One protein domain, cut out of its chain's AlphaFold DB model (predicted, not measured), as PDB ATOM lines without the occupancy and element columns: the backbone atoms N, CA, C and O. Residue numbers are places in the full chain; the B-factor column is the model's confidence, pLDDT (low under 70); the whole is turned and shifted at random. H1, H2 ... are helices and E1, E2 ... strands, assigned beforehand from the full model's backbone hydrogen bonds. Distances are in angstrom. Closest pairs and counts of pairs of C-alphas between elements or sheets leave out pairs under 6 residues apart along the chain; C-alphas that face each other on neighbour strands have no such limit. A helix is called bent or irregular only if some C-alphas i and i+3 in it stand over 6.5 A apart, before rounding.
ATOM      1  N   SER A 108     -21.298   3.749   9.281       80.50
ATOM      2  CA  SER A 108     -21.656   2.457   8.688       80.50
ATOM      3  C   SER A 108     -21.515   1.280   9.659       80.50
ATOM      4  O   SER A 108     -22.450   0.502   9.802       80.50
ATOM      5  N   ALA A 109     -20.402   1.182  10.394       82.81
ATOM      6  CA  ALA A 109     -20.195   0.114  11.372       82.81
ATOM      7  C   ALA A 109     -21.187   0.200  12.548       82.81
ATOM      8  O   ALA A 109     -21.550  -0.814  13.150       82.81
ATOM      9  N   MET A 110     -21.641   1.412  12.883       82.12
ATOM     10  CA  MET A 110     -22.698   1.624  13.872       82.12
ATOM     11  C   MET A 110     -24.051   1.130  13.395       82.12
ATOM     12  O   MET A 110     -24.724   0.430  14.151       82.12
ATOM     13  N   VAL A 111     -24.419   1.471  12.161       83.56
ATOM     14  CA  VAL A 111     -25.665   1.021  11.538       83.56
ATOM     15  C   VAL A 111     -25.700  -0.505  11.475       83.56
ATOM     16  O   VAL A 111     -26.634  -1.101  12.002       83.56
ATOM     17  N   GLU A 112     -24.636  -1.141  10.980       85.12
ATOM     18  CA  GLU A 112     -24.541  -2.605  10.887       85.12
ATOM     19  C   GLU A 112     -24.689  -3.280  12.260       85.12
ATOM     20  O   GLU A 112     -25.462  -4.223  12.441       85.12
ATOM     21  N   ARG A 113     -24.013  -2.748  13.288       86.12
ATOM     22  CA  ARG A 113     -24.163  -3.255  14.658       86.12
ATOM     23  C   ARG A 113     -25.602  -3.124  15.156       86.12
ATOM     24  O   ARG A 113     -26.097  -4.025  15.832       86.12
ATOM     25  N   TRP A 114     -26.252  -1.993  14.895       85.44
ATOM     26  CA  TRP A 114     -27.634  -1.775  15.315       85.44
ATOM     27  C   TRP A 114     -28.604  -2.694  14.589       85.44
ATOM     28  O   TRP A 114     -29.521  -3.195  15.232       85.44
ATOM     29  N   GLU A 115     -28.383  -2.976  13.310       86.06
ATOM     30  CA  GLU A 115     -29.176  -3.951  12.565       86.06
ATOM     31  C   GLU A 115     -29.066  -5.352  13.171       86.06
ATOM     32  O   GLU A 115     -30.091  -5.992  13.416       86.06
ATOM     33  N   ILE A 116     -27.849  -5.800  13.506       86.81
ATOM     34  CA  ILE A 116     -27.623  -7.094  14.173       86.81
ATOM     35  C   ILE A 116     -28.378  -7.152  15.508       86.81
ATOM     36  O   ILE A 116     -29.112  -8.105  15.769       86.81
ATOM     37  N   LEU A 117     -28.249  -6.109  16.337       86.06
ATOM     38  CA  LEU A 117     -28.944  -6.020  17.627       86.06
ATOM     39  C   LEU A 117     -30.469  -5.934  17.478       86.06
ATOM     40  O   LEU A 117     -31.205  -6.407  18.344       86.06
ATOM     41  N   ARG A 118     -30.965  -5.302  16.409       83.38
ATOM     42  CA  ARG A 118     -32.401  -5.165  16.138       83.38
ATOM     43  C   ARG A 118     -33.002  -6.526  15.792       83.38
ATOM     44  O   ARG A 118     -34.035  -6.857  16.372       83.38
ATOM     45  N   LYS A 119     -32.318  -7.299  14.939       84.50
ATOM     46  CA  LYS A 119     -32.694  -8.668  14.544       84.50
ATOM     47  C   LYS A 119     -32.626  -9.643  15.716       84.50
ATOM     48  O   LYS A 119     -33.534 -10.439  15.910       84.50
ATOM     49  N   SER A 120     -31.602  -9.545  16.567       86.19
ATOM     50  CA  SER A 120     -31.478 -10.441  17.727       86.19
ATOM     51  C   SER A 120     -32.588 -10.256  18.771       86.19
ATOM     52  O   SER A 120     -32.722 -11.078  19.669       86.19
ATOM     53  N   LYS A 121     -33.348  -9.154  18.699       86.19
ATOM     54  CA  LYS A 121     -34.412  -8.802  19.650       86.19
ATOM     55  C   LYS A 121     -35.824  -8.935  19.077       86.19
ATOM     56  O   LYS A 121     -36.772  -8.497  19.725       86.19
ATOM     57  N   GLU A 122     -35.983  -9.510  17.887       82.88
ATOM     58  CA  GLU A 122     -37.285  -9.665  17.218       82.88
ATOM     59  C   GLU A 122     -38.306 -10.385  18.122       82.88
ATOM     60  O   GLU A 122     -39.406  -9.893  18.372       82.88
ATOM     61  N   GLU A 123     -37.898 -11.516  18.704       83.19
ATOM     62  CA  GLU A 123     -38.740 -12.341  19.577       83.19
ATOM     63  C   GLU A 123     -39.101 -11.625  20.886       83.19
ATOM     64  O   GLU A 123     -40.240 -11.700  21.358       83.19
ATOM     65  N   GLU A 124     -38.143 -10.891  21.459       86.31
ATOM     66  CA  GLU A 124     -38.335 -10.099  22.675       86.31
ATOM     67  C   GLU A 124     -39.348  -8.974  22.429       86.31
ATOM     68  O   GLU A 124     -40.283  -8.801  23.213       86.31
ATOM     69  N   LYS A 125     -39.243  -8.275  21.292       84.06
ATOM     70  CA  LYS A 125     -40.219  -7.257  20.876       84.06
ATOM     71  C   LYS A 125     -41.611  -7.847  20.686       84.06
ATOM     72  O   LYS A 125     -42.570  -7.287  21.212       84.06
ATOM     73  N   ALA A 126     -41.731  -8.979  19.991       82.06
ATOM     74  CA  ALA A 126     -43.015  -9.654  19.791       82.06
ATOM     75  C   ALA A 126     -43.644 -10.097  21.124       82.06
ATOM     76  O   ALA A 126     -44.859 -10.023  21.314       82.06
ATOM     77  N   LYS A 127     -42.825 -10.524  22.092       86.19
ATOM     78  CA  LYS A 127     -43.279 -10.813  23.458       86.19
ATOM     79  C   LYS A 127     -43.747  -9.550  24.186       86.19
ATOM     80  O   LYS A 127     -44.835  -9.580  24.753       86.19
ATOM     81  N   CYS A 128     -42.978  -8.462  24.147       84.81
ATOM     82  CA  CYS A 128     -43.359  -7.184  24.757       84.81
ATOM     83  C   CYS A 128     -44.663  -6.629  24.171       84.81
ATOM     84  O   CYS A 128     -45.529  -6.210  24.931       84.81
ATOM     85  N   MET A 129     -44.835  -6.704  22.849       82.19
ATOM     86  CA  MET A 129     -46.056  -6.303  22.141       82.19
ATOM     87  C   MET A 129     -47.303  -7.025  22.665       82.19
ATOM     88  O   MET A 129     -48.325  -6.393  22.903       82.19
ATOM     89  N   ARG A 130     -47.214  -8.344  22.892       81.06
ATOM     90  CA  ARG A 130     -48.317  -9.140  23.466       81.06
ATOM     91  C   ARG A 130     -48.647  -8.763  24.912       81.06
ATOM     92  O   ARG A 130     -49.730  -9.089  25.382       81.06
ATOM     93  N   GLY A 131     -47.715  -8.121  25.616       82.69
ATOM     94  CA  GLY A 131     -47.881  -7.675  26.999       82.69
ATOM     95  C   GLY A 131     -48.454  -6.265  27.145       82.69
ATOM     96  O   GLY A 131     -48.587  -5.790  28.271       82.69
ATOM     97  N   PHE A 132     -48.763  -5.568  26.049       83.62
ATOM     98  CA  PHE A 132     -49.402  -4.258  26.126       83.62
ATOM     99  C   PHE A 132     -50.889  -4.414  26.455       83.62
ATOM    100  O   PHE A 132     -51.684  -4.846  25.630       83.62
ATOM    101  N   ASN A 133     -51.271  -4.021  27.672       84.69
ATOM    102  CA  ASN A 133     -52.678  -3.989  28.094       84.69
ATOM    103  C   ASN A 133     -53.512  -2.949  27.331       84.69
ATOM    104  O   ASN A 133     -54.735  -3.048  27.286       84.69
ATOM    105  N   HIS A 134     -52.865  -1.927  26.775       87.31
ATOM    106  CA  HIS A 134     -53.503  -0.871  26.007       87.31
ATOM    107  C   HIS A 134     -52.645  -0.564  24.784       87.31
ATOM    108  O   HIS A 134     -51.429  -0.412  24.904       87.31
ATOM    109  N   ASN A 135     -53.292  -0.456  23.624       88.50
ATOM    110  CA  ASN A 135     -52.634  -0.188  22.354       88.50
ATOM    111  C   ASN A 135     -52.931   1.258  21.932       88.50
ATOM    112  O   ASN A 135     -53.859   1.456  21.151       88.50
ATOM    113  N   PRO A 136     -52.219   2.274  22.452       92.88
ATOM    114  CA  PRO A 136     -52.447   3.653  22.032       92.88
ATOM    115  C   PRO A 136     -52.089   3.841  20.553       92.88
ATOM    116  O   PRO A 136     -51.120   3.259  20.074       92.88
ATOM    117  N   CYS A 137     -52.841   4.678  19.838       95.12
ATOM    118  CA  CYS A 137     -52.418   5.110  18.507       95.12
ATOM    119  C   CYS A 137     -51.253   6.100  18.652       95.12
ATOM    120  O   CYS A 137     -51.374   7.083  19.385       95.12
ATOM    121  N   ILE A 138     -50.124   5.830  17.993       95.75
ATOM    122  CA  ILE A 138     -48.957   6.721  17.971       95.75
ATOM    123  C   ILE A 138     -48.975   7.541  16.679       95.75
ATOM    124  O   ILE A 138     -48.800   6.988  15.597       95.75
ATOM    125  N   SER A 139     -49.105   8.860  16.790       97.44
ATOM    126  CA  SER A 139     -49.004   9.769  15.644       97.44
ATOM    127  C   SER A 139     -47.555  10.193  15.407       97.44
ATOM    128  O   SER A 139     -46.916  10.793  16.276       97.44
ATOM    129  N   ILE A 140     -47.032   9.899  14.219       97.38
ATOM    130  CA  ILE A 140     -45.686  10.273  13.781       97.38
ATOM    131  C   ILE A 140     -45.816  11.468  12.836       97.38
ATOM    132  O   ILE A 140     -46.228  11.320  11.690       97.38
ATOM    133  N   LEU A 141     -45.470  12.659  13.323       96.88
ATOM    134  CA  LEU A 141     -45.511  13.894  12.539       96.88
ATOM    135  C   LEU A 141     -44.165  14.125  11.838       96.88
ATOM    136  O   LEU A 141     -43.131  14.216  12.503       96.88
ATOM    137  N   VAL A 142     -44.186  14.253  10.511       96.25
ATOM    138  CA  VAL A 142     -42.995  14.473   9.678       96.25
ATOM    139  C   VAL A 142     -43.194  15.723   8.817       96.25
ATOM    140  O   VAL A 142     -43.777  15.631   7.737       96.25
ATOM    141  N   PRO A 143     -42.744  16.905   9.271       96.44
ATOM    142  CA  PRO A 143     -42.705  18.079   8.413       96.44
ATOM    143  C   PRO A 143     -41.639  17.902   7.321       96.44
ATOM    144  O   PRO A 143     -40.533  17.432   7.605       96.44
ATOM    145  N   VAL A 144     -41.962  18.275   6.084       96.06
ATOM    146  CA  VAL A 144     -41.071  18.174   4.919       96.06
ATOM    147  C   VAL A 144     -41.032  19.490   4.145       96.06
ATOM    148  O   VAL A 144     -42.017  20.214   4.109       96.06
ATOM    149  N   TYR A 145     -39.885  19.791   3.534       96.62
ATOM    150  CA  TYR A 145     -39.697  20.927   2.629       96.62
ATOM    151  C   TYR A 145     -38.643  20.564   1.581       96.62
ATOM    152  O   TYR A 145     -37.498  20.301   1.958       96.62
ATOM    153  N   ASN A 146     -39.028  20.520   0.303       95.56
ATOM    154  CA  ASN A 146     -38.204  20.072  -0.830       95.56
ATOM    155  C   ASN A 146     -37.322  18.853  -0.478       95.56
ATOM    156  O   ASN A 146     -36.092  18.926  -0.595       95.56
ATOM    157  N   PRO A 147     -37.900  17.766   0.072       93.94
ATOM    158  CA  PRO A 147     -37.104  16.615   0.451       93.94
ATOM    159  C   PRO A 147     -36.572  15.920  -0.804       93.94
ATOM    160  O   PRO A 147     -37.279  15.789  -1.796       93.94
ATOM    161  N   ASP A 148     -35.352  15.394  -0.729       95.81
ATOM    162  CA  ASP A 148     -34.877  14.436  -1.728       95.81
ATOM    163  C   ASP A 148     -35.865  13.245  -1.784       95.81
ATOM    164  O   ASP A 148     -36.088  12.604  -0.742       95.81
ATOM    165  N   PRO A 149     -36.465  12.936  -2.953       94.31
ATOM    166  CA  PRO A 149     -37.481  11.892  -3.068       94.31
ATOM    167  C   PRO A 149     -37.004  10.513  -2.598       94.31
ATOM    168  O   PRO A 149     -37.764   9.783  -1.953       94.31
ATOM    169  N   GLU A 150     -35.740  10.156  -2.850       96.06
ATOM    170  CA  GLU A 150     -35.191   8.869  -2.421       96.06
ATOM    171  C   GLU A 150     -35.044   8.806  -0.899       96.06
ATOM    172  O   GLU A 150     -35.273   7.759  -0.279       96.06
ATOM    173  N   LEU A 151     -34.650   9.918  -0.274       94.81
ATOM    174  CA  LEU A 151     -34.527   9.994   1.181       94.81
ATOM    175  C   LEU A 151     -35.895   9.991   1.859       94.81
ATOM    176  O   LEU A 151     -36.058   9.307   2.874       94.81
ATOM    177  N   LEU A 152     -36.884  10.688   1.293       95.25
ATOM    178  CA  LEU A 152     -38.256  10.663   1.797       95.25
ATOM    179  C   LEU A 152     -38.835   9.246   1.728       95.25
ATOM    180  O   LEU A 152     -39.393   8.759   2.713       95.25
ATOM    181  N   GLN A 153     -38.635   8.547   0.609       96.56
ATOM    182  CA  GLN A 153     -39.095   7.171   0.451       96.56
ATOM    183  C   GLN A 153     -38.447   6.230   1.477       96.56
ATOM    184  O   GLN A 153     -39.145   5.435   2.110       96.56
ATOM    185  N   LYS A 154     -37.130   6.349   1.704       95.50
ATOM    186  CA  LYS A 154     -36.420   5.578   2.741       95.50
ATOM    187  C   LYS A 154     -36.944   5.889   4.145       95.50
ATOM    188  O   LYS A 154     -37.113   4.972   4.948       95.50
ATOM    189  N   ALA A 155     -37.239   7.155   4.440       94.50
ATOM    190  CA  ALA A 155     -37.808   7.559   5.722       94.50
ATOM    191  C   ALA A 155     -39.202   6.946   5.943       94.50
ATOM    192  O   ALA A 155     -39.437   6.344   6.992       94.50
ATOM    193  N   ILE A 156     -40.089   7.016   4.944       96.56
ATOM    194  CA  ILE A 156     -41.428   6.403   4.998       96.56
ATOM    195  C   ILE A 156     -41.316   4.889   5.195       96.56
ATOM    196  O   ILE A 156     -41.974   4.331   6.072       96.56
ATOM    197  N   HIS A 157     -40.441   4.227   4.432       96.50
ATOM    198  CA  HIS A 157     -40.223   2.788   4.555       96.50
ATOM    199  C   HIS A 157     -39.767   2.399   5.965       96.50
ATOM    200  O   HIS A 157     -40.308   1.469   6.554       96.50
ATOM    201  N   SER A 158     -38.870   3.187   6.565       93.44
ATOM    202  CA  SER A 158     -38.423   2.937   7.936       93.44
ATOM    203  C   SER A 158     -39.560   2.991   8.966       93.44
ATOM    204  O   SER A 158     -39.503   2.280   9.968       93.44
ATOM    205  N   VAL A 159     -40.598   3.807   8.743       94.94
ATOM    206  CA  VAL A 159     -41.791   3.861   9.606       94.94
ATOM    207  C   VAL A 159     -42.712   2.667   9.339       94.94
ATOM    208  O   VAL A 159     -43.223   2.064  10.280       94.94
ATOM    209  N   LEU A 160     -42.872   2.275   8.075       94.00
ATOM    210  CA  LEU A 160     -43.658   1.096   7.694       94.00
ATOM    211  C   LEU A 160     -43.101  -0.203   8.296       94.00
ATOM    212  O   LEU A 160     -43.866  -1.094   8.650       94.00
ATOM    213  N   GLU A 161     -41.782  -0.295   8.465       91.56
ATOM    214  CA  GLU A 161     -41.090  -1.445   9.062       91.56
ATOM    215  C   GLU A 161     -41.052  -1.431  10.608       91.56
ATOM    216  O   GLU A 161     -40.308  -2.199  11.237       91.56
ATOM    217  N   GLN A 162     -41.800  -0.545  11.276       89.25
ATOM    218  CA  GLN A 162     -41.872  -0.576  12.738       89.25
ATOM    219  C   GLN A 162     -42.629  -1.814  13.231       89.25
ATOM    220  O   GLN A 162     -43.632  -2.240  12.673       89.25
ATOM    221  N   SER A 163     -42.157  -2.382  14.343       86.50
ATOM    222  CA  SER A 163     -42.760  -3.578  14.941       86.50
ATOM    223  C   SER A 163     -44.107  -3.306  15.618       86.50
ATOM    224  O   SER A 163     -44.873  -4.238  15.840       86.50
ATOM    225  N   TYR A 164     -44.375  -2.051  15.996       89.31
ATOM    226  CA  TYR A 164     -45.660  -1.627  16.548       89.31
ATOM    227  C   TYR A 164     -46.615  -1.301  15.405       89.31
ATOM    228  O   TYR A 164     -46.199  -0.643  14.461       89.31
ATOM    229  N   SER A 165     -47.868  -1.745  15.480       88.69
ATOM    230  CA  SER A 165     -48.820  -1.628  14.367       88.69
ATOM    231  C   SER A 165     -49.837  -0.498  14.509       88.69
ATOM    232  O   SER A 165     -50.413  -0.093  13.508       88.69
ATOM    233  N   ASN A 166     -50.083   0.009  15.723       94.12
ATOM    234  CA  ASN A 166     -51.104   1.034  15.946       94.12
ATOM    235  C   ASN A 166     -50.506   2.443  15.866       94.12
ATOM    236  O   ASN A 166     -50.278   3.101  16.880       94.12
ATOM    237  N   TRP A 167     -50.184   2.887  14.660       96.56
ATOM    238  CA  TRP A 167     -49.634   4.216  14.424       96.56
ATOM    239  C   TRP A 167     -50.232   4.846  13.172       96.56
ATOM    240  O   TRP A 167     -50.734   4.158  12.285       96.56
ATOM    241  N   GLU A 168     -50.131   6.167  13.101       97.69
ATOM    242  CA  GLU A 168     -50.414   6.958  11.909       97.69
ATOM    243  C   GLU A 168     -49.183   7.795  11.548       97.69
ATOM    244  O   GLU A 168     -48.436   8.241  12.422       97.69
ATOM    245  N   LEU A 169     -48.944   7.977  10.252       98.00
ATOM    246  CA  LEU A 169     -47.857   8.802   9.734       98.00
ATOM    247  C   LEU A 169     -48.465  10.029   9.061       98.00
ATOM    248  O   LEU A 169     -49.138   9.909   8.039       98.00
ATOM    249  N   CYS A 170     -48.214  11.204   9.628       97.44
ATOM    250  CA  CYS A 170     -48.701  12.472   9.100       97.44
ATOM    251  C   CYS A 170     -47.525  13.244   8.506       97.44
ATOM    252  O   CYS A 170     -46.688  13.783   9.235       97.44
ATOM    253  N   ILE A 171     -47.469  13.298   7.179       96.75
ATOM    254  CA  ILE A 171     -46.480  14.094   6.456       96.75
ATOM    255  C   ILE A 171     -47.080  15.477   6.222       96.75
ATOM    256  O   ILE A 171     -48.180  15.590   5.684       96.75
ATOM    257  N   VAL A 172     -46.373  16.517   6.656       96.19
ATOM    258  CA  VAL A 172     -46.832  17.907   6.549       96.19
ATOM    259  C   VAL A 172     -45.878  18.655   5.634       96.19
ATOM    260  O   VAL A 172     -44.728  18.875   5.999       96.19
ATOM    261  N   ASP A 173     -46.345  19.021   4.445       95.25
ATOM    262  CA  ASP A 173     -45.563  19.838   3.522       95.25
ATOM    263  C   ASP A 173     -45.536  21.306   3.974       95.25
ATOM    264  O   ASP A 173     -46.582  21.937   4.137       95.25
ATOM    265  N   ASP A 174     -44.336  21.847   4.177       95.25
ATOM    266  CA  ASP A 174     -44.085  23.221   4.621       95.25
ATOM    267  C   ASP A 174     -43.898  24.169   3.424       95.25
ATOM    268  O   ASP A 174     -42.915  24.898   3.322       95.25
TER     269      ASP A 174
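This is residues 108 to 174 of the 179 residues of a protein of Donghicola tyrosinivorans (UniProt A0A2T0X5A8). The model is an open, flat hook: a ribbon of two parallel strands, E1 and E2, has the helix H3 running back over one of its faces, and from the beginning of E1 the chain swings away into an arm of two helices, H2 and then H1, on the same side as H3 but well away from it. The other face of the ribbon is bare, and residues 108 to 121, with H1, stick out free at the far end of the arm. The printed part has 67 residues, with three named helices and two named strands in the order H1 H2 E1 H3 E2, and its class is mixed, helices and strands. The sheet has the order E1, E2, both parallel. The whole is loose, with a radius of gyration of the C-alphas of 14.8 A, and it spans 39 by 35 by 13 A.

Find C-alpha 108 at (-21.656, 2.457, 8.688), where H1 begins; this helix takes residues 108 to 119 and measures 16.7 A from first to last C-alpha. Go on to residue 122 and you find H2, residues 122 to 130, 12.7 A long. After it, look for C-alpha 138 at (-48.957, 6.721, 17.971), where the strand E1 begins; it takes residues 138 to 144 and is 19.1 A long. H3 follows with residues 149 to 160, 16.4 A from first to last C-alpha. The last element is the strand E2, residues 167 to 173, 19.5 A long, which ends at C-alpha 173 at (-45.563, 19.838, 3.522). None of the three helices is bent.

Start at the sheet, where E1 and E2 are parallel neighbours with an angle of 18 degrees between their directions. Compare C-alphas 138 and 167, which face each other at 4.4 A, and C-alphas 144 and 173, which face each other at 5.0 A. Between these strands look at N 140 and O 168, 2.8 A apart, and at N 170 and O 140, 2.9 A apart; both pairs are within hydrogen-bond range. E1, H3 and E2 form a strand-helix-strand unit, two parallel neighbour strands with a helix between them in the chain, and its crossover is right-handed. The closest C-alphas of H3 and E2 are those of Val 159 and Leu 169, 7.8 A apart, and this is the one pair within 8 A. H3 and E1 are near each other, with 5 pairs of C-alphas within 10 A. Farther out, H2 is apart from H3 and from E2. H1 and H2 meet only through their link, residues 120 and 121. H1 is apart from E1, H3 and E2. In H1, H2 and H3 every O i to N i+4 pair is within hydrogen-bond range.

The two C-alphas farthest apart are those of Gly 131 and Asn 146, at 40.5 A, while those of Ser 108 and Asp 174, the first and last printed, are 30.8 A apart. Leave out residues 108 to 121, which stand free, and the remaining 53 residues span 40 by 20 by 9 A. The printed part has no cut, and no link is long: H1 to H2 and E1 to H3 are tight, and H2 to E1 and H3 to E2 are short. In the B-factor column the mean pLDDT of the printed part is 90.5; it is 84 in both H1 and H2, 95 in H3 and 97 in both strands, and no printed residue is under 70.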